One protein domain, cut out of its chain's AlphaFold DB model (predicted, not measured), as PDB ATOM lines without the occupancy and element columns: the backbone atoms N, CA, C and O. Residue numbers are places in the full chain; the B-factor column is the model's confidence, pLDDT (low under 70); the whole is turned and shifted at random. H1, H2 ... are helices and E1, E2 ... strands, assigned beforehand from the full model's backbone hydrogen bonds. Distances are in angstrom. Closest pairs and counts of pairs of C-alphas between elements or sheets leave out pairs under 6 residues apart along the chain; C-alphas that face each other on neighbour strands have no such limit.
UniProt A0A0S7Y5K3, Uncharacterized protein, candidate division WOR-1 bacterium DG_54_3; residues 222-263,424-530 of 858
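What this domain is: This is residues 222 to 263 and 424 to 530 of the 858 residues of an uncharacterized protein of candidate division WOR-1 bacterium DG_54_3 (UniProt A0A0S7Y5K3). This is a small two-sheet sandwich: a twisted sheet of five strands, E1 E7 E4 E5 E8, with a narrow sheet of two strands, E3 and E6, over part of one face, the two sheets only partly face to face. The long unnamed stretch of residues 232 to 259 loops out beyond the strands near E1 and E2, and residues 508 to 519 lead away from E8 to two tiny helices, H1 and H2, at the far end of the printed part. The printed part has 149 residues with eight named strands, E1 to E8, and then two named helices; the large sheet runs E1 E7 E4 E5 E8, and both sheets are antiparallel. The class is mostly strand, though named elements hold 73 of the 149 residues, under half. The whole is compact, with a radius of gyration of the C-alphas of 16.9 A and spans of 49 by 42 by 27 A.

How they stand to each other: Begin at E1, residues 226 to 231, an edge strand antiparallel to E7, residues 487 to 497; N 228 and O 493 are 2.8 A apart. E2, residues 260 to 263, pairs with no named strand; its closest C-alpha to E1 is Gly 263, 4.3 A from that of Arg 230. Next find E3, residues 431 to 441, antiparallel to E6, residues 472 to 478, with N 435 and O 474 2.8 A apart. E4, residues 445 to 455, is the antiparallel neighbour of E7, with N 448 and O 494 2.8 A apart. E4 and E5, residues 458 to 467, form a hairpin, with N 449 and O 465 2.8 A apart. E8, residues 504 to 507, is the other edge strand; N 466 and O 504 of E5 and E8 are 2.8 A apart. The sheet E1 E7 E4 E5 E8 and the sheet E3 E6 form a sandwich, two sheets face to face; the parts that face each other are 10.1 A centre to centre, with the strands of the one at 19 degrees to those of the other, and the closest C-alphas of E5 and E6 are those of Asn 463 and Ile 476, 7.1 A apart. H1, residues 520 to 523, and H2, residues 526 to 530, meet only through their link and are not on the large sheet. In H2 every O i to N i+4 pair is within hydrogen-bond range; H1 is too short for such a pair.

Where its parts are: Find C-alpha 226 at (41.362, 40.390, 27.881), where E1 begins, 16.8 A long. E3 runs 29.4 A from C-alpha 431 at (52.341, 10.988, 30.049). E4 spans 32.3 A, E5 26.6 A, E6 19.8 A and E7 31.0 A. H2 ends at C-alpha 530, (61.967, 10.690, 5.195).

The domain as a whole: The C-alphas farthest apart are those of Gly 500 and Ile 530, 50.8 A. Residues 264 to 423 are not printed; C-alphas 263 and 424 are 12.6 A apart across the cut. The links E1 to E2 and E8 to H1 are long. Confidence is under 70 at residues 236, 527 to 528 and 530.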
ATOM      1  N   LEU A 222      48.129  41.010  27.210       93.56
ATOM      2  CA  LEU A 222      46.737  41.014  27.647       93.56
ATOM      3  C   LEU A 222      46.556  42.024  28.776       93.56
ATOM      4  O   LEU A 222      47.172  41.916  29.834       93.56
ATOM      5  N   ARG A 223      45.661  42.976  28.578       88.50
ATOM      6  CA  ARG A 223      45.163  43.886  29.607       88.50
ATOM      7  C   ARG A 223      44.158  43.166  30.511       88.50
ATOM      8  O   ARG A 223      43.601  42.146  30.101       88.50
ATOM      9  N   PRO A 224      43.853  43.696  31.708       85.56
ATOM     10  CA  PRO A 224      42.761  43.166  32.514       85.56
ATOM     11  C   PRO A 224      41.464  43.050  31.695       85.56
ATOM     12  O   PRO A 224      41.098  43.969  30.961       85.56
ATOM     13  N   ASN A 225      40.777  41.916  31.834       88.44
ATOM     14  CA  ASN A 225      39.581  41.523  31.078       88.44
ATOM     15  C   ASN A 225      39.807  41.219  29.588       88.44
ATOM     16  O   ASN A 225      38.845  41.152  28.816       88.44
ATOM     17  N   GLU A 226      41.054  40.988  29.177       94.94
ATOM     18  CA  GLU A 226      41.362  40.390  27.881       94.94
ATOM     19  C   GLU A 226      41.593  38.890  27.973       94.94
ATOM     20  O   GLU A 226      42.121  38.352  28.951       94.94
ATOM     21  N   SER A 227      41.222  38.202  26.901       97.12
ATOM     22  CA  SER A 227      41.531  36.792  26.735       97.12
ATOM     23  C   SER A 227      41.832  36.440  25.293       97.12
ATOM     24  O   SER A 227      41.287  37.043  24.372       97.12
ATOM     25  N   LEU A 228      42.655  35.413  25.110       97.94
ATOM     26  CA  LEU A 228      42.892  34.764  23.832       97.94
ATOM     27  C   LEU A 228      42.634  33.262  23.976       97.94
ATOM     28  O   LEU A 228      43.375  32.551  24.657       97.94
ATOM     29  N   LEU A 229      41.589  32.775  23.312       97.94
ATOM     30  CA  LEU A 229      41.340  31.348  23.104       97.94
ATOM     31  C   LEU A 229      41.973  30.923  21.781       97.94
ATOM     32  O   LEU A 229      41.625  31.487  20.754       97.94
ATOM     33  N   ARG A 230      42.834  29.907  21.767       97.38
ATOM     34  CA  ARG A 230      43.365  29.292  20.540       97.38
ATOM     35  C   ARG A 230      42.847  27.867  20.422       97.38
ATOM     36  O   ARG A 230      42.964  27.093  21.373       97.38
ATOM     37  N   LYS A 231      42.268  27.526  19.271       96.88
ATOM     38  CA  LYS A 231      41.713  26.197  18.983       96.88
ATOM     39  C   LYS A 231      42.612  25.400  18.033       96.88
ATOM     40  O   LYS A 231      43.201  25.971  17.121       96.88
ATOM     41  N   TRP A 232      42.627  24.077  18.182       94.88
ATOM     42  CA  TRP A 232      43.157  23.145  17.166       94.88
ATOM     43  C   TRP A 232      42.136  22.833  16.053       94.88
ATOM     44  O   TRP A 232      42.313  21.912  15.263       94.88
ATOM     45  N   SER A 233      41.042  23.592  15.996       90.50
ATOM     46  CA  SER A 233      40.008  23.518  14.968       90.50
ATOM     47  C   SER A 233      39.791  24.889  14.329       90.50
ATOM     48  O   SER A 233      40.122  25.921  14.923       90.50
ATOM     49  N   ASN A 234      39.172  24.902  13.150       86.12
ATOM     50  CA  ASN A 234      38.619  26.111  12.549       86.12
ATOM     51  C   ASN A 234      37.092  26.154  12.705       86.12
ATOM     52  O   ASN A 234      36.432  25.117  12.731       86.12
ATOM     53  N   ASP A 235      36.552  27.369  12.762       78.81
ATOM     54  CA  ASP A 235      35.118  27.667  12.701       78.81
ATOM     55  C   ASP A 235      34.741  28.215  11.293       78.81
ATOM     56  O   ASP A 235      33.826  29.024  11.158       78.81
ATOM     57  N   ALA A 236      35.459  27.787  10.237       68.38
ATOM     58  CA  ALA A 236      35.274  28.154   8.820       68.38
ATOM     59  C   ALA A 236      35.521  29.633   8.423       68.38
ATOM     60  O   ALA A 236      34.914  30.136   7.475       68.38
ATOM     61  N   MET A 237      36.426  30.344   9.106       76.56
ATOM     62  CA  MET A 237      36.738  31.755   8.813       76.56
ATOM     63  C   MET A 237      38.255  31.992   8.717       76.56
ATOM     64  O   MET A 237      38.854  32.473   9.682       76.56
ATOM     65  N   PRO A 238      38.906  31.660   7.588       89.38
ATOM     66  CA  PRO A 238      40.301  32.006   7.386       89.38
ATOM     67  C   PRO A 238      40.421  33.445   6.891       89.38
ATOM     68  O   PRO A 238      39.564  33.957   6.168       89.38
ATOM     69  N   TYR A 239      41.546  34.068   7.218       94.31
ATOM     70  CA  TYR A 239      42.056  35.159   6.402       94.31
ATOM     71  C   TYR A 239      42.510  34.614   5.038       94.31
ATOM     72  O   TYR A 239      42.146  35.160   4.002       94.31
ATOM     73  N   PHE A 240      43.256  33.503   5.040       92.31
ATOM     74  CA  PHE A 240      43.760  32.846   3.835       92.31
ATOM     75  C   PHE A 240      43.795  31.321   4.016       92.31
ATOM     76  O   PHE A 240      44.561  30.813   4.838       92.31
ATOM     77  N   ASP A 241      42.994  30.582   3.242       88.88
ATOM     78  CA  ASP A 241      42.942  29.117   3.330       88.88
ATOM     79  C   ASP A 241      44.020  28.444   2.464       88.88
ATOM     80  O   ASP A 241      43.798  28.086   1.303       88.88
ATOM     81  N   VAL A 242      45.199  28.254   3.056       86.12
ATOM     82  CA  VAL A 242      46.325  27.548   2.420       86.12
ATOM     83  C   VAL A 242      46.134  26.023   2.349       86.12
ATOM     84  O   VAL A 242      46.892  25.353   1.651       86.12
ATOM     85  N   PHE A 243      45.120  25.465   3.024       85.06
ATOM     86  CA  PHE A 243      44.886  24.017   3.133       85.06
ATOM     87  C   PHE A 243      43.747  23.500   2.243       85.06
ATOM     88  O   PHE A 243      43.530  22.288   2.173       85.06
ATOM     89  N   SER A 244      43.048  24.391   1.535       79.38
ATOM     90  CA  SER A 244      41.866  24.093   0.708       79.38
ATOM     91  C   SER A 244      42.024  22.909  -0.264       79.38
ATOM     92  O   SER A 244      41.044  22.222  -0.549       79.38
ATOM     93  N   ASN A 245      43.249  22.623  -0.721       70.81
ATOM     94  CA  ASN A 245      43.555  21.546  -1.671       70.81
ATOM     95  C   ASN A 245      44.178  20.284  -1.048       70.81
ATOM     96  O   ASN A 245      44.429  19.325  -1.776       70.81
ATOM     97  N   ILE A 246      44.473  20.278   0.256       74.19
ATOM     98  CA  ILE A 246      45.278  19.214   0.879       74.19
ATOM     99  C   ILE A 246      44.380  18.156   1.534       74.19
ATOM    100  O   ILE A 246      44.581  16.968   1.300       74.19
ATOM    101  N   GLY A 247      43.326  18.568   2.251       71.44
ATOM    102  CA  GLY A 247      42.308  17.676   2.821       71.44
ATOM    103  C   GLY A 247      42.830  16.558   3.748       71.44
ATOM    104  O   GLY A 247      44.023  16.305   3.899       71.44
ATOM    105  N   GLY A 248      41.898  15.848   4.387       81.69
ATOM    106  CA  GLY A 248      42.205  14.668   5.203       81.69
ATOM    107  C   GLY A 248      42.814  14.947   6.585       81.69
ATOM    108  O   GLY A 248      43.072  16.085   6.977       81.69
ATOM    109  N   THR A 249      42.977  13.866   7.344       83.62
ATOM    110  CA  THR A 249      43.636  13.825   8.657       83.62
ATOM    111  C   THR A 249      45.149  13.704   8.502       83.62
ATOM    112  O   THR A 249      45.605  13.025   7.580       83.62
ATOM    113  N   ASP A 250      45.911  14.296   9.420       80.38
ATOM    114  CA  ASP A 250      47.376  14.320   9.388       80.38
ATOM    115  C   ASP A 250      48.033  13.573  10.547       80.38
ATOM    116  O   ASP A 250      48.646  14.183  11.416       80.38
ATOM    117  N   THR A 251      47.962  12.246  10.560       78.25
ATOM    118  CA  THR A 251      48.550  11.460  11.657       78.25
ATOM    119  C   THR A 251      50.049  11.715  11.878       78.25
ATOM    120  O   THR A 251      50.533  11.453  12.973       78.25
ATOM    121  N   ASP A 252      50.767  12.263  10.890       75.50
ATOM    122  CA  ASP A 252      52.199  12.566  10.993       75.50
ATOM    123  C   ASP A 252      52.488  13.832  11.823       75.50
ATOM    124  O   ASP A 252      53.524  13.888  12.489       75.50
ATOM    125  N   HIS A 253      51.576  14.815  11.813       80.56
ATOM    126  CA  HIS A 253      51.677  16.082  12.566       80.56
ATOM    127  C   HIS A 253      50.682  16.182  13.741       80.56
ATOM    128  O   HIS A 253      50.732  17.111  14.559       80.56
ATOM    129  N   GLY A 254      49.768  15.214  13.853       80.00
ATOM    130  CA  GLY A 254      48.857  15.037  14.978       80.00
ATOM    131  C   GLY A 254      47.467  14.529  14.589       80.00
ATOM    132  O   GLY A 254      47.099  14.440  13.428       80.00
ATOM    133  N   PRO A 255      46.602  14.220  15.558       87.69
ATOM    134  CA  PRO A 255      45.260  13.684  15.300       87.69
ATOM    135  C   PRO A 255      44.260  14.742  14.771       87.69
ATOM    136  O   PRO A 255      43.090  14.765  15.162       87.69
ATOM    137  N   TYR A 256      44.705  15.646  13.895       89.38
ATOM    138  CA  TYR A 256      43.954  16.791  13.390       89.38
ATOM    139  C   TYR A 256      43.714  16.690  11.884       89.38
ATOM    140  O   TYR A 256      44.436  16.022  11.146       89.38
ATOM    141  N   MET A 257      42.682  17.386  11.413       87.88
ATOM    142  CA  MET A 257      42.519  17.656   9.985       87.88
ATOM    143  C   MET A 257      43.612  18.627   9.529       87.88
ATOM    144  O   MET A 257      43.932  19.553  10.273       87.88
ATOM    145  N   ARG A 258      44.132  18.476   8.305       87.12
ATOM    146  CA  ARG A 258      45.028  19.484   7.712       87.12
ATOM    147  C   ARG A 258      44.256  20.758   7.428       87.12
ATOM    148  O   ARG A 258      43.480  20.829   6.476       87.12
ATOM    149  N   THR A 259      44.412  21.737   8.309       89.44
ATOM    150  CA  THR A 259      43.693  23.005   8.257       89.44
ATOM    151  C   THR A 259      44.357  24.046   9.161       89.44
ATOM    152  O   THR A 259      45.276  23.745   9.922       89.44
ATOM    153  N   TYR A 260      43.877  25.282   9.089       91.88
ATOM    154  CA  TYR A 260      44.240  26.349  10.014       91.88
ATOM    155  C   TYR A 260      43.400  26.264  11.298       91.88
ATOM    156  O   TYR A 260      42.368  25.598  11.354       91.88
ATOM    157  N   GLY A 261      43.824  26.963  12.344       94.38
ATOM    158  CA  GLY A 261      43.069  27.126  13.580       94.38
ATOM    159  C   GLY A 261      42.536  28.543  13.714       94.38
ATOM    160  O   GLY A 261      43.091  29.480  13.135       94.38
ATOM    161  N   ASN A 262      41.461  28.702  14.490       95.62
ATOM    162  CA  ASN A 262      40.956  30.024  14.846       95.62
ATOM    163  C   ASN A 262      41.289  30.406  16.288       95.62
ATOM    164  O   ASN A 262      41.032  29.651  17.234       95.62
ATOM    165  N   GLY A 263      41.838  31.608  16.445       96.56
ATOM    166  CA  GLY A 263      41.947  32.286  17.725       96.56
ATOM    167  C   GLY A 263      40.744  33.199  17.954       96.56
ATOM    168  O   GLY A 263      40.225  33.791  17.013       96.56
ATOM    169  N   SER A 424      51.631  24.707  15.380       94.75
ATOM    170  CA  SER A 424      52.508  25.555  16.205       94.75
ATOM    171  C   SER A 424      52.084  25.655  17.671       94.75
ATOM    172  O   SER A 424      52.821  26.174  18.506       94.75
ATOM    173  N   LEU A 425      50.876  25.199  18.005       96.06
ATOM    174  CA  LEU A 425      50.349  25.340  19.356       96.06
ATOM    175  C   LEU A 425      51.009  24.335  20.319       96.06
ATOM    176  O   LEU A 425      51.297  23.214  19.910       96.06
ATOM    177  N   PRO A 426      51.202  24.686  21.606       95.69
ATOM    178  CA  PRO A 426      51.896  23.843  22.584       95.69
ATOM    179  C   PRO A 426      51.094  22.571  22.898       95.69
ATOM    180  O   PRO A 426      50.207  22.584  23.755       95.69
ATOM    181  N   GLN A 427      51.395  21.491  22.176       93.56
ATOM    182  CA  GLN A 427      50.661  20.229  22.243       93.56
ATOM    183  C   GLN A 427      51.025  19.393  23.476       93.56
ATOM    184  O   GLN A 427      52.147  19.450  23.976       93.56
ATOM    185  N   LEU A 428      50.071  18.578  23.931       95.38
ATOM    186  CA  LEU A 428      50.247  17.598  25.003       95.38
ATOM    187  C   LEU A 428      50.492  16.206  24.420       95.38
ATOM    188  O   LEU A 428      49.835  15.816  23.462       95.38
ATOM    189  N   TRP A 429      51.401  15.454  25.030       94.12
ATOM    190  CA  TRP A 429      51.747  14.072  24.691       94.12
ATOM    191  C   TRP A 429      51.235  13.126  25.768       94.12
ATOM    192  O   TRP A 429      51.084  13.585  26.901       94.12
ATOM    193  N   PRO A 430      51.046  11.823  25.483       95.31
ATOM    194  CA  PRO A 430      50.876  10.809  26.519       95.31
ATOM    195  C   PRO A 430      51.944  10.908  27.617       95.31
ATOM    196  O   PRO A 430      53.151  10.927  27.338       95.31
ATOM    197  N   GLY A 431      51.489  10.941  28.868       95.38
ATOM    198  CA  GLY A 431      52.341  10.988  30.049       95.38
ATOM    199  C   GLY A 431      52.415  12.375  30.688       95.38
ATOM    200  O   GLY A 431      51.418  13.093  30.763       95.38
ATOM    201  N   SER A 432      53.590  12.720  31.220       95.75
ATOM    202  CA  SER A 432      53.827  13.999  31.905       95.75
ATOM    203  C   SER A 432      54.284  15.091  30.934       95.75
ATOM    204  O   SER A 432      55.242  14.898  30.173       95.75
ATOM    205  N   ASN A 433      53.583  16.227  30.994       97.31
ATOM    206  CA  ASN A 433      53.825  17.437  30.215       97.31
ATOM    207  C   ASN A 433      54.050  18.614  31.167       97.31
ATOM    208  O   ASN A 433      53.181  18.919  31.992       97.31
ATOM    209  N   SER A 434      55.178  19.301  31.024       97.75
ATOM    210  CA  SER A 434      55.505  20.488  31.811       97.75
ATOM    211  C   SER A 434      55.083  21.736  31.051       97.75
ATOM    212  O   SER A 434      55.667  22.090  30.024       97.75
ATOM    213  N   ILE A 435      54.081  22.435  31.573       98.62
ATOM    214  CA  ILE A 435      53.597  23.691  31.010       98.62
ATOM    215  C   ILE A 435      54.264  24.843  31.737       98.62
ATOM    216  O   ILE A 435      54.137  24.966  32.954       98.62
ATOM    217  N   THR A 436      54.968  25.696  30.996       98.50
ATOM    218  CA  THR A 436      55.629  26.879  31.556       98.50
ATOM    219  C   THR A 436      54.979  28.147  31.032       98.50
ATOM    220  O   THR A 436      54.892  28.362  29.823       98.50
ATOM    221  N   VAL A 437      54.556  29.000  31.961       98.31
ATOM    222  CA  VAL A 437      54.068  30.353  31.690       98.31
ATOM    223  C   VAL A 437      55.166  31.331  32.075       98.31
ATOM    224  O   VAL A 437      55.640  31.329  33.212       98.31
ATOM    225  N   SER A 438      55.582  32.158  31.123       97.44
ATOM    226  CA  SER A 438      56.602  33.193  31.316       97.44
ATOM    227  C   SER A 438      56.126  34.522  30.737       97.44
ATOM    228  O   SER A 438      55.208  34.530  29.919       97.44
ATOM    229  N   GLY A 439      56.732  35.621  31.177       95.19
ATOM    230  CA  GLY A 439      56.348  36.987  30.829       95.19
ATOM    231  C   GLY A 439      56.389  37.883  32.061       95.19
ATOM    232  O   GLY A 439      56.993  37.521  33.073       95.19
ATOM    233  N   GLU A 440      55.730  39.029  31.983       95.62
ATOM    234  CA  GLU A 440      55.580  39.980  33.083       95.62
ATOM    235  C   GLU A 440      54.093  40.060  33.445       95.62
ATOM    236  O   GLU A 440      53.251  40.260  32.572       95.62
ATOM    237  N   ILE A 441      53.757  39.867  34.723       94.50
ATOM    238  CA  ILE A 441      52.380  39.974  35.223       94.50
ATOM    239  C   ILE A 441      52.330  41.128  36.218       94.50
ATOM    240  O   ILE A 441      53.080  41.161  37.194       94.50
ATOM    241  N   GLY A 442      51.458  42.087  35.930       90.25
ATOM    242  CA  GLY A 442      51.203  43.260  36.739       90.25
ATOM    243  C   GLY A 442      50.618  42.945  38.103       90.25
ATOM    244  O   GLY A 442      49.886  41.975  38.273       90.25
ATOM    245  N   SER A 443      50.877  43.814  39.080       89.12
ATOM    246  CA  SER A 443      50.332  43.668  40.439       89.12
ATOM    247  C   SER A 443      48.803  43.773  40.507       89.12
ATOM    248  O   SER A 443      48.211  43.447  41.527       89.12
ATOM    249  N   ASP A 444      48.172  44.282  39.450       86.88
ATOM    250  CA  ASP A 444      46.722  44.423  39.306       86.88
ATOM    251  C   ASP A 444      46.076  43.258  38.537       86.88
ATOM    252  O   ASP A 444      44.860  43.257  38.334       86.88
ATOM    253  N   THR A 445      46.870  42.258  38.142       91.62
ATOM    254  CA  THR A 445      46.463  41.195  37.226       91.62
ATOM    255  C   THR A 445      46.827  39.809  37.760       91.62
ATOM    256  O   THR A 445      47.852  39.613  38.408       91.62
ATOM    257  N   SER A 446      45.995  38.819  37.443       95.62
ATOM    258  CA  SER A 446      46.342  37.395  37.521       95.62
ATOM    259  C   SER A 446      46.133  36.767  36.145       95.62
ATOM    260  O   SER A 446      45.108  36.999  35.503       95.62
ATOM    261  N   THR A 447      47.072  35.954  35.665       97.75
ATOM    262  CA  THR A 447      46.923  35.255  34.381       97.75
ATOM    263  C   THR A 447      46.345  33.868  34.599       97.75
ATOM    264  O   THR A 447      46.933  33.062  35.312       97.75
ATOM    265  N   ARG A 448      45.217  33.549  33.963       98.56
ATOM    266  CA  ARG A 448      44.639  32.200  33.967       98.56
ATOM    267  C   ARG A 448      44.917  31.505  32.642       98.56
ATOM    268  O   ARG A 448      44.656  32.065  31.581       98.56
ATOM    269  N   VAL A 449      45.421  30.279  32.716       98.69
ATOM    270  CA  VAL A 449      45.635  29.389  31.577       98.69
ATOM    271  C   VAL A 449      44.744  28.165  31.733       98.69
ATOM    272  O   VAL A 449      44.813  27.466  32.745       98.69
ATOM    273  N   THR A 450      43.934  27.898  30.713       98.81
ATOM    274  CA  THR A 450      43.037  26.742  30.641       98.81
ATOM    275  C   THR A 450      43.400  25.882  29.438       98.81
ATOM    276  O   THR A 450      43.353  26.360  28.304       98.81
ATOM    277  N   TYR A 451      43.722  24.614  29.677       98.62
ATOM    278  CA  TYR A 451      43.897  23.591  28.642       98.62
ATOM    279  C   TYR A 451      42.677  22.683  28.584       98.62
ATOM    280  O   TYR A 451      42.195  22.252  29.627       98.62
ATOM    281  N   VAL A 452      42.234  22.339  27.372       98.62
ATOM    282  CA  VAL A 452      41.193  21.329  27.132       98.62
ATOM    283  C   VAL A 452      41.684  20.318  26.102       98.62
ATOM    284  O   VAL A 452      42.136  20.709  25.021       98.62
ATOM    285  N   TRP A 453      41.572  19.026  26.411       98.25
ATOM    286  CA  TRP A 453      41.977  17.929  25.528       98.25
ATOM    287  C   TRP A 453      41.062  16.705  25.665       98.25
ATOM    288  O   TRP A 453      40.268  16.591  26.599       98.25
ATOM    289  N   ASN A 454      41.180  15.779  24.719       97.75
ATOM    290  CA  ASN A 454      40.637  14.430  24.836       97.75
ATOM    291  C   ASN A 454      41.791  13.446  24.982       97.75
ATOM    292  O   ASN A 454      42.810  13.614  24.312       97.75
ATOM    293  N   ASP A 455      41.609  12.418  25.802       96.88
ATOM    294  CA  ASP A 455      42.507  11.272  25.834       96.88
ATOM    295  C   ASP A 455      41.802   9.978  26.260       96.88
ATOM    296  O   ASP A 455      40.568   9.928  26.320       96.88
ATOM    297  N   LYS A 456      42.553   8.905  26.541       95.81
ATOM    298  CA  LYS A 456      41.968   7.599  26.900       95.81
ATOM    299  C   LYS A 456      41.122   7.602  28.173       95.81
ATOM    300  O   LYS A 456      40.289   6.708  28.333       95.81
ATOM    301  N   MET A 457      41.265   8.602  29.041       96.19
ATOM    302  CA  MET A 457      40.412   8.744  30.224       96.19
ATOM    303  C   MET A 457      39.084   9.446  29.923       96.19
ATOM    304  O   MET A 457      38.159   9.362  30.734       96.19
ATOM    305  N   GLY A 458      38.960  10.128  28.782       96.38
ATOM    306  CA  GLY A 458      37.711  10.749  28.358       96.38
ATOM    307  C   GLY A 458      37.886  11.997  27.497       96.38
ATOM    308  O   GLY A 458      38.988  12.442  27.180       96.38
ATOM    309  N   ASN A 459      36.749  12.583  27.132       97.50
ATOM    310  CA  ASN A 459      36.686  13.799  26.327       97.50
ATOM    311  C   ASN A 459      36.598  15.052  27.206       97.50
ATOM    312  O   ASN A 459      35.991  15.011  28.275       97.50
ATOM    313  N   ASN A 460      37.111  16.174  26.698       97.06
ATOM    314  CA  ASN A 460      37.084  17.493  27.333       97.06
ATOM    315  C   ASN A 460      37.653  17.485  28.759       97.06
ATOM    316  O   ASN A 460      37.111  18.125  29.660       97.06
ATOM    317  N   ARG A 461      38.742  16.741  28.963       97.69
ATOM    318  CA  ARG A 461      39.548  16.867  30.174       97.69
ATOM    319  C   ARG A 461      40.160  18.258  30.214       97.69
ATOM    320  O   ARG A 461      40.465  18.834  29.170       97.69
ATOM    321  N   GLU A 462      40.309  18.785  31.421       98.00
ATOM    322  CA  GLU A 462      40.670  20.179  31.635       98.00
ATOM    323  C   GLU A 462      41.722  20.327  32.736       98.00
ATOM    324  O   GLU A 462      41.705  19.608  33.738       98.00
ATOM    325  N   ASN A 463      42.607  21.304  32.546       98.62
ATOM    326  CA  ASN A 463      43.479  21.846  33.580       98.62
ATOM    327  C   ASN A 463      43.356  23.375  33.573       98.62
ATOM    328  O   ASN A 463      43.448  23.993  32.510       98.62
ATOM    329  N   VAL A 464      43.162  23.975  34.750       98.62
ATOM    330  CA  VAL A 464      43.064  25.431  34.927       98.62
ATOM    331  C   VAL A 464      44.077  25.877  35.961       98.62
ATOM    332  O   VAL A 464      43.976  25.503  37.131       98.62
ATOM    333  N   THR A 465      45.010  26.725  35.549       98.56
ATOM    334  CA  THR A 465      46.055  27.267  36.419       98.56
ATOM    335  C   THR A 465      46.050  28.790  36.381       98.56
ATOM    336  O   THR A 465      45.944  29.391  35.317       98.56
ATOM    337  N   VAL A 466      46.139  29.414  37.552       98.38
ATOM    338  CA  VAL A 466      46.288  30.860  37.747       98.38
ATOM    339  C   VAL A 466      47.734  31.150  38.139       98.38
ATOM    340  O   VAL A 466      48.312  30.440  38.960       98.38
ATOM    341  N   ILE A 467      48.319  32.174  37.527       97.81
ATOM    342  CA  ILE A 467      49.711  32.583  37.673       97.81
ATOM    343  C   ILE A 467      49.736  34.075  38.009       97.81
ATOM    344  O   ILE A 467      49.123  34.889  37.322       97.81
ATOM    345  N   GLU A 468      50.470  34.427  39.058       95.94
ATOM    346  CA  GLU A 468      50.714  35.806  39.509       95.94
ATOM    347  C   GLU A 468      52.216  36.111  39.602       95.94
ATOM    348  O   GLU A 468      52.624  37.266  39.647       95.94
ATOM    349  N   SER A 469      53.069  35.081  39.632       95.38
ATOM    350  CA  SER A 469      54.525  35.210  39.725       95.38
ATOM    351  C   SER A 469      55.209  34.312  38.686       95.38
ATOM    352  O   SER A 469      55.505  33.153  38.988       95.38
ATOM    353  N   PRO A 470      55.421  34.807  37.453       95.06
ATOM    354  CA  PRO A 470      56.145  34.087  36.411       95.06
ATOM    355  C   PRO A 470      57.682  34.192  36.598       95.06
ATOM    356  O   PRO A 470      58.160  35.142  37.220       95.06
ATOM    357  N   PRO A 471      58.480  33.269  36.026       97.44
ATOM    358  CA  PRO A 471      58.033  32.066  35.337       97.44
ATOM    359  C   PRO A 471      57.440  31.051  36.321       97.44
ATOM    360  O   PRO A 471      57.951  30.865  37.424       97.44
ATOM    361  N   TYR A 472      56.368  30.377  35.909       98.31
ATOM    362  CA  TYR A 472      55.755  29.303  36.683       98.31
ATOM    363  C   TYR A 472      55.542  28.078  35.806       98.31
ATOM    364  O   TYR A 472      55.001  28.184  34.704       98.31
ATOM    365  N   THR A 473      55.956  26.922  36.319       98.50
ATOM    366  CA  THR A 473      55.816  25.634  35.647       98.50
ATOM    367  C   THR A 473      54.876  24.745  36.445       98.50
ATOM    368  O   THR A 473      55.034  24.599  37.657       98.50
ATOM    369  N   TYR A 474      53.915  24.137  35.761       98.31
ATOM    370  CA  TYR A 474      52.994  23.156  36.323       98.31
ATOM    371  C   TYR A 474      52.868  21.954  35.390       98.31
ATOM    372  O   TYR A 474      53.194  22.024  34.208       98.31
ATOM    373  N   GLU A 475      52.410  20.833  35.930       97.88
ATOM    374  CA  GLU A 475      52.304  19.580  35.187       97.88
ATOM    375  C   GLU A 475      50.871  19.345  34.693       97.88
ATOM    376  O   GLU A 475      49.913  19.644  35.415       97.88
ATOM    377  N   ILE A 476      50.733  18.744  33.509       98.38
ATOM    378  CA  ILE A 476      49.507  18.100  33.018       98.38
ATOM    379  C   ILE A 476      49.804  16.622  32.721       98.38
ATOM    380  O   ILE A 476      50.739  16.303  31.981       98.38
ATOM    381  N   LEU A 477      48.986  15.727  33.283       97.56
ATOM    382  CA  LEU A 477      49.059  14.278  33.093       97.56
ATOM    383  C   LEU A 477      47.968  13.783  32.136       97.56
ATOM    384  O   LEU A 477      46.771  13.864  32.432       97.56
ATOM    385  N   THR A 478      48.386  13.194  31.024       97.12
ATOM    386  CA  THR A 478      47.490  12.636  30.000       97.12
ATOM    387  C   THR A 478      47.662  11.118  29.887       97.12
ATOM    388  O   THR A 478      48.698  10.563  30.270       97.12
ATOM    389  N   ASP A 479      46.633  10.436  29.380       96.38
ATOM    390  CA  ASP A 479      46.639   8.979  29.184       96.38
ATOM    391  C   ASP A 479      46.728   8.593  27.705       96.38
ATOM    392  O   ASP A 479      46.010   9.133  26.869       96.38
ATOM    393  N   GLY A 480      47.570   7.624  27.363       94.62
ATOM    394  CA  GLY A 480      47.784   7.241  25.972       94.62
ATOM    395  C   GLY A 480      48.915   6.239  25.784       94.62
ATOM    396  O   GLY A 480      49.795   6.079  26.627       94.62
ATOM    397  N   LEU A 481      48.887   5.540  24.655       92.38
ATOM    398  CA  LEU A 481      49.931   4.614  24.209       92.38
ATOM    399  C   LEU A 481      50.686   5.146  22.995       92.38
ATOM    400  O   LEU A 481      51.876   4.878  22.862       92.38
ATOM    401  N   VAL A 482      49.992   5.890  22.139       90.62
ATOM    402  CA  VAL A 482      50.542   6.530  20.945       90.62
ATOM    403  C   VAL A 482      50.209   8.015  20.959       90.62
ATOM    404  O   VAL A 482      49.338   8.459  21.707       90.62
ATOM    405  N   TRP A 483      50.925   8.779  20.146       87.81
ATOM    406  CA  TRP A 483      50.787  10.227  20.034       87.81
ATOM    407  C   TRP A 483      49.333  10.682  19.831       87.81
ATOM    408  O   TRP A 483      48.843  11.564  20.531       87.81
ATOM    409  N   GLU A 484      48.618  10.002  18.941       91.00
ATOM    410  CA  GLU A 484      47.257  10.313  18.509       91.00
ATOM    411  C   GLU A 484      46.198  10.084  19.594       91.00
ATOM    412  O   GLU A 484      45.060  10.536  19.446       91.00
ATOM    413  N   ASP A 485      46.556   9.402  20.688       93.75
ATOM    414  CA  ASP A 485      45.654   9.191  21.817       93.75
ATOM    415  C   ASP A 485      45.372  10.494  22.581       93.75
ATOM    416  O   ASP A 485      44.355  10.560  23.265       93.75
ATOM    417  N   VAL A 486      46.222  11.525  22.469       95.06
ATOM    418  CA  VAL A 486      46.035  12.821  23.139       95.06
ATOM    419  C   VAL A 486      45.706  13.896  22.105       95.06
ATOM    420  O   VAL A 486      46.548  14.326  21.323       95.06
ATOM    421  N   VAL A 487      44.458  14.365  22.114       95.94
ATOM    422  CA  VAL A 487      43.941  15.329  21.132       95.94
ATOM    423  C   VAL A 487      43.653  16.659  21.818       95.94
ATOM    424  O   VAL A 487      42.604  16.823  22.454       95.94
ATOM    425  N   CYS A 488      44.546  17.636  21.667       97.00
ATOM    426  CA  CYS A 488      44.315  18.984  22.186       97.00
ATOM    427  C   CYS A 488      43.116  19.633  21.478       97.00
ATOM    428  O   CYS A 488      42.917  19.481  20.273       97.00
ATOM    429  N   LYS A 489      42.277  20.354  22.226       97.00
ATOM    430  CA  LYS A 489      41.105  21.061  21.681       97.00
ATOM    431  C   LYS A 489      41.305  22.561  21.716       97.00
ATOM    432  O   LYS A 489      41.101  23.233  20.702       97.00
ATOM    433  N   SER A 490      41.743  23.082  22.856       98.00
ATOM    434  CA  SER A 490      41.988  24.510  23.003       98.00
ATOM    435  C   SER A 490      42.913  24.850  24.157       98.00
ATOM    436  O   SER A 490      42.949  24.145  25.165       98.00
ATOM    437  N   ILE A 491      43.565  26.001  24.026       98.50
ATOM    438  CA  ILE A 491      44.244  26.703  25.110       98.50
ATOM    439  C   ILE A 491      43.658  28.113  25.230       98.50
ATOM    440  O   ILE A 491      43.606  28.848  24.243       98.50
ATOM    441  N   LYS A 492      43.213  28.499  26.425       98.50
ATOM    442  CA  LYS A 492      42.745  29.857  26.729       98.50
ATOM    443  C   LYS A 492      43.714  30.533  27.686       98.50
ATOM    444  O   LYS A 492      44.092  29.929  28.685       98.50
ATOM    445  N   ILE A 493      44.096  31.766  27.380       98.44
ATOM    446  CA  ILE A 493      44.924  32.616  28.238       98.44
ATOM    447  C   ILE A 493      44.108  33.867  28.550       98.44
ATOM    448  O   ILE A 493      43.565  34.485  27.637       98.44
ATOM    449  N   GLU A 494      43.985  34.215  29.825       97.75
ATOM    450  CA  GLU A 494      43.135  35.308  30.298       97.75
ATOM    451  C   GLU A 494      43.909  36.179  31.280       97.75
ATOM    452  O   GLU A 494      44.563  35.652  32.178       97.75
ATOM    453  N   ALA A 495      43.800  37.496  31.143       95.31
ATOM    454  CA  ALA A 495      44.239  38.446  32.154       95.31
ATOM    455  C   ALA A 495      43.025  38.854  32.993       95.31
ATOM    456  O   ALA A 495      42.115  39.542  32.534       95.31
ATOM    457  N   LEU A 496      42.993  38.373  34.227       92.94
ATOM    458  CA  LEU A 496      41.937  38.637  35.195       92.94
ATOM    459  C   LEU A 496      42.363  39.781  36.115       92.94
ATOM    460  O   LEU A 496      43.563  39.932  36.352       92.94
ATOM    461  N   PRO A 497      41.418  40.532  36.703       88.62
ATOM    462  CA  PRO A 497      41.721  41.350  37.872       88.62
ATOM    463  C   PRO A 497      42.438  40.518  38.944       88.62
ATOM    464  O   PRO A 497      42.101  39.344  39.131       88.62
ATOM    465  N   HIS A 498      43.415  41.119  39.627       90.69
ATOM    466  CA  HIS A 498      44.238  40.431  40.623       90.69
ATOM    467  C   HIS A 498      43.396  39.676  41.661       90.69
ATOM    468  O   HIS A 498      42.535  40.256  42.328       90.69
ATOM    469  N   ILE A 499      43.671  38.380  41.802       91.06
ATOM    470  CA  ILE A 499      42.961  37.469  42.706       91.06
ATOM    471  C   ILE A 499      43.674  37.377  44.065       91.06
ATOM    472  O   ILE A 499      43.003  37.311  45.094       91.06
ATOM    473  N   GLY A 500      45.011  37.388  44.085       92.12
ATOM    474  CA  GLY A 500      45.833  37.416  45.301       92.12
ATOM    475  C   GLY A 500      46.110  36.054  45.935       92.12
ATOM    476  O   GLY A 500      46.411  35.983  47.127       92.12
ATOM    477  N   ASN A 501      46.006  34.970  45.163       91.62
ATOM    478  CA  ASN A 501      46.224  33.601  45.651       91.62
ATOM    479  C   ASN A 501      47.604  33.030  45.284       91.62
ATOM    480  O   ASN A 501      47.882  31.865  45.579       91.62
ATOM    481  N   GLY A 502      48.469  33.821  44.646       94.19
ATOM    482  CA  GLY A 502      49.721  33.342  44.076       94.19
ATOM    483  C   GLY A 502      49.495  32.389  42.899       94.19
ATOM    484  O   GLY A 502      48.436  32.367  42.268       94.19
ATOM    485  N   ASN A 503      50.513  31.583  42.596       97.56
ATOM    486  CA  ASN A 503      50.428  30.576  41.541       97.56
ATOM    487  C   ASN A 503      49.676  29.338  42.051       97.56
ATOM    488  O   ASN A 503      50.102  28.718  43.028       97.56
ATOM    489  N   ILE A 504      48.583  28.952  41.390       97.19
ATOM    490  CA  ILE A 504      47.737  27.834  41.825       97.19
ATOM    491  C   ILE A 504      47.049  27.131  40.653       97.19
ATOM    492  O   ILE A 504      46.455  27.763  39.782       97.19
ATOM    493  N   THR A 505      47.061  25.799  40.660       97.88
ATOM    494  CA  THR A 505      46.206  24.991  39.780       97.88
ATOM    495  C   THR A 505      44.837  24.819  40.435       97.88
ATOM    496  O   THR A 505      44.698  24.117  41.434       97.88
ATOM    497  N   VAL A 506      43.833  25.498  39.881       97.38
ATOM    498  CA  VAL A 506      42.449  25.534  40.378       97.38
ATOM    499  C   VAL A 506      41.691  24.269  39.982       97.38
ATOM    500  O   VAL A 506      40.932  23.726  40.782       97.38
ATOM    501  N   ILE A 507      41.912  23.787  38.759       97.88
ATOM    502  CA  ILE A 507      41.370  22.517  38.270       97.88
ATOM    503  C   ILE A 507      42.553  21.661  37.845       97.88
ATOM    504  O   ILE A 507      43.274  22.019  36.915       97.88
ATOM    505  N   LYS A 508      42.747  20.544  38.549       97.44
ATOM    506  CA  LYS A 508      43.748  19.524  38.236       97.44
ATOM    507  C   LYS A 508      43.024  18.286  37.729       97.44
ATOM    508  O   LYS A 508      42.058  17.826  38.339       97.44
ATOM    509  N   GLU A 509      43.495  17.754  36.616       95.75
ATOM    510  CA  GLU A 509      42.971  16.533  36.033       95.75
ATOM    511  C   GLU A 509      43.171  15.324  36.958       95.75
ATOM    512  O   GLU A 509      44.159  15.232  37.687       95.75
ATOM    513  N   ALA A 510      42.246  14.360  36.908       93.62
ATOM    514  CA  ALA A 510      42.462  13.070  37.557       93.62
ATOM    515  C   ALA A 510      43.647  12.356  36.880       93.62
ATOM    516  O   ALA A 510      43.666  12.302  35.649       93.62
ATOM    517  N   PRO A 511      44.621  11.810  37.629       92.25
ATOM    518  CA  PRO A 511      45.767  11.139  37.030       92.25
ATOM    519  C   PRO A 511      45.361   9.782  36.424       92.25
ATOM    520  O   PRO A 511      44.460   9.124  36.958       92.25
ATOM    521  N   PRO A 512      46.035   9.322  35.355       91.19
ATOM    522  CA  PRO A 512      45.840   7.970  34.845       91.19
ATOM    523  C   PRO A 512      46.284   6.919  35.865       91.19
ATOM    524  O   PRO A 512      47.185   7.150  36.672       91.19
ATOM    525  N   GLY A 513      45.672   5.731  35.805       88.19
ATOM    526  CA  GLY A 513      46.035   4.606  36.678       88.19
ATOM    527  C   GLY A 513      47.485   4.131  36.495       88.19
ATOM    528  O   GLY A 513      48.075   3.572  37.416       88.19
ATOM    529  N   SER A 514      48.065   4.394  35.324       87.56
ATOM    530  CA  SER A 514      49.480   4.210  35.003       87.56
ATOM    531  C   SER A 514      49.921   5.292  34.024       87.56
ATOM    532  O   SER A 514      49.244   5.514  33.026       87.56
ATOM    533  N   ILE A 515      51.059   5.936  34.281       87.88
ATOM    534  CA  ILE A 515      51.624   6.948  33.382       87.88
ATOM    535  C   ILE A 515      52.474   6.241  32.329       87.88
ATOM    536  O   ILE A 515      53.483   5.619  32.664       87.88
ATOM    537  N   ASN A 516      52.091   6.368  31.061       90.06
ATOM    538  CA  ASN A 516      52.912   5.942  29.936       90.06
ATOM    539  C   ASN A 516      53.524   7.170  29.259       90.06
ATOM    540  O   ASN A 516      52.800   8.050  28.809       90.06
ATOM    541  N   THR A 517      54.853   7.239  29.212       87.81
ATOM    542  CA  THR A 517      55.574   8.364  28.607       87.81
ATOM    543  C   THR A 517      56.202   7.921  27.300       87.81
ATOM    544  O   THR A 517      57.082   7.062  27.306       87.81
ATOM    545  N   ILE A 518      55.785   8.542  26.200       90.25
ATOM    546  CA  ILE A 518      56.393   8.309  24.889       90.25
ATOM    547  C   ILE A 518      57.617   9.214  24.689       90.25
ATOM    548  O   ILE A 518      57.683  10.331  25.226       90.25
ATOM    549  N   SER A 519      58.612   8.724  23.947       88.94
ATOM    550  CA  SER A 519      59.782   9.513  23.557       88.94
ATOM    551  C   SER A 519      59.479  10.371  22.319       88.94
ATOM    552  O   SER A 519      58.542  10.076  21.577       88.94
ATOM    553  N   PRO A 520      60.295  11.395  22.020       85.81
ATOM    554  CA  PRO A 520      60.169  12.154  20.775       85.81
ATOM    555  C   PRO A 520      60.230  11.286  19.514       85.81
ATOM    556  O   PRO A 520      59.528  11.541  18.545       85.81
ATOM    557  N   ASN A 521      61.042  10.226  19.517       84.00
ATOM    558  CA  ASN A 521      61.113   9.310  18.377       84.00
ATOM    559  C   ASN A 521      59.868   8.421  18.246       84.00
ATOM    560  O   ASN A 521      59.609   7.942  17.145       84.00
ATOM    561  N   ASP A 522      59.124   8.206  19.334       86.06
ATOM    562  CA  ASP A 522      57.836   7.506  19.304       86.06
ATOM    563  C   ASP A 522      56.715   8.451  18.853       86.06
ATOM    564  O   ASP A 522      55.831   8.031  18.114       86.06
ATOM    565  N   ALA A 523      56.771   9.723  19.270       83.19
ATOM    566  CA  ALA A 523      55.798  10.744  18.884       83.19
ATOM    567  C   ALA A 523      55.897  11.116  17.394       83.19
ATOM    568  O   ALA A 523      54.880  11.276  16.730       83.19
ATOM    569  N   PHE A 524      57.119  11.219  16.861       80.38
ATOM    570  CA  PHE A 524      57.383  11.523  15.450       80.38
ATOM    571  C   PHE A 524      58.633  10.780  14.949       80.38
ATOM    572  O   PHE A 524      59.760  11.304  14.959       80.38
ATOM    573  N   PRO A 525      58.475   9.527  14.493       75.94
ATOM    574  CA  PRO A 525      59.596   8.737  14.013       75.94
ATOM    575  C   PRO A 525      60.191   9.351  12.741       75.94
ATOM    576  O   PRO A 525      59.512   9.545  11.746       75.94
ATOM    577  N   THR A 526      61.507   9.573  12.695       70.31
ATOM    578  CA  THR A 526      62.185  10.164  11.513       70.31
ATOM    579  C   THR A 526      61.902   9.410  10.213       70.31
ATOM    580  O   THR A 526      61.891   9.995   9.133       70.31
ATOM    581  N   LYS A 527      61.678   8.095  10.320       68.56
ATOM    582  CA  LYS A 527      61.360   7.228   9.183       68.56
ATOM    583  C   LYS A 527      59.987   7.523   8.571       68.56
ATOM    584  O   LYS A 527      59.827   7.242   7.391       68.56
ATOM    585  N   SER A 528      59.019   8.068   9.317       69.31
ATOM    586  CA  SER A 528      57.749   8.495   8.708       69.31
ATOM    587  C   SER A 528      57.943   9.740   7.843       69.31
ATOM    588  O   SER A 528      57.359   9.825   6.772       69.31
ATOM    589  N   LEU A 529      58.848  10.641   8.243       70.12
ATOM    590  CA  LEU A 529      59.122  11.889   7.521       70.12
ATOM    591  C   LEU A 529      59.963  11.689   6.252       70.12
ATOM    592  O   LEU A 529      59.628  12.238   5.207       70.12
ATOM    593  N   ILE A 530      61.052  10.912   6.335       66.50
ATOM    594  CA  ILE A 530      61.967  10.690   5.195       66.50
ATOM    595  C   ILE A 530      61.439   9.586   4.257       66.50
ATOM    596  O   ILE A 530      61.702   9.593   3.055       66.50
TER     597      ILE A 530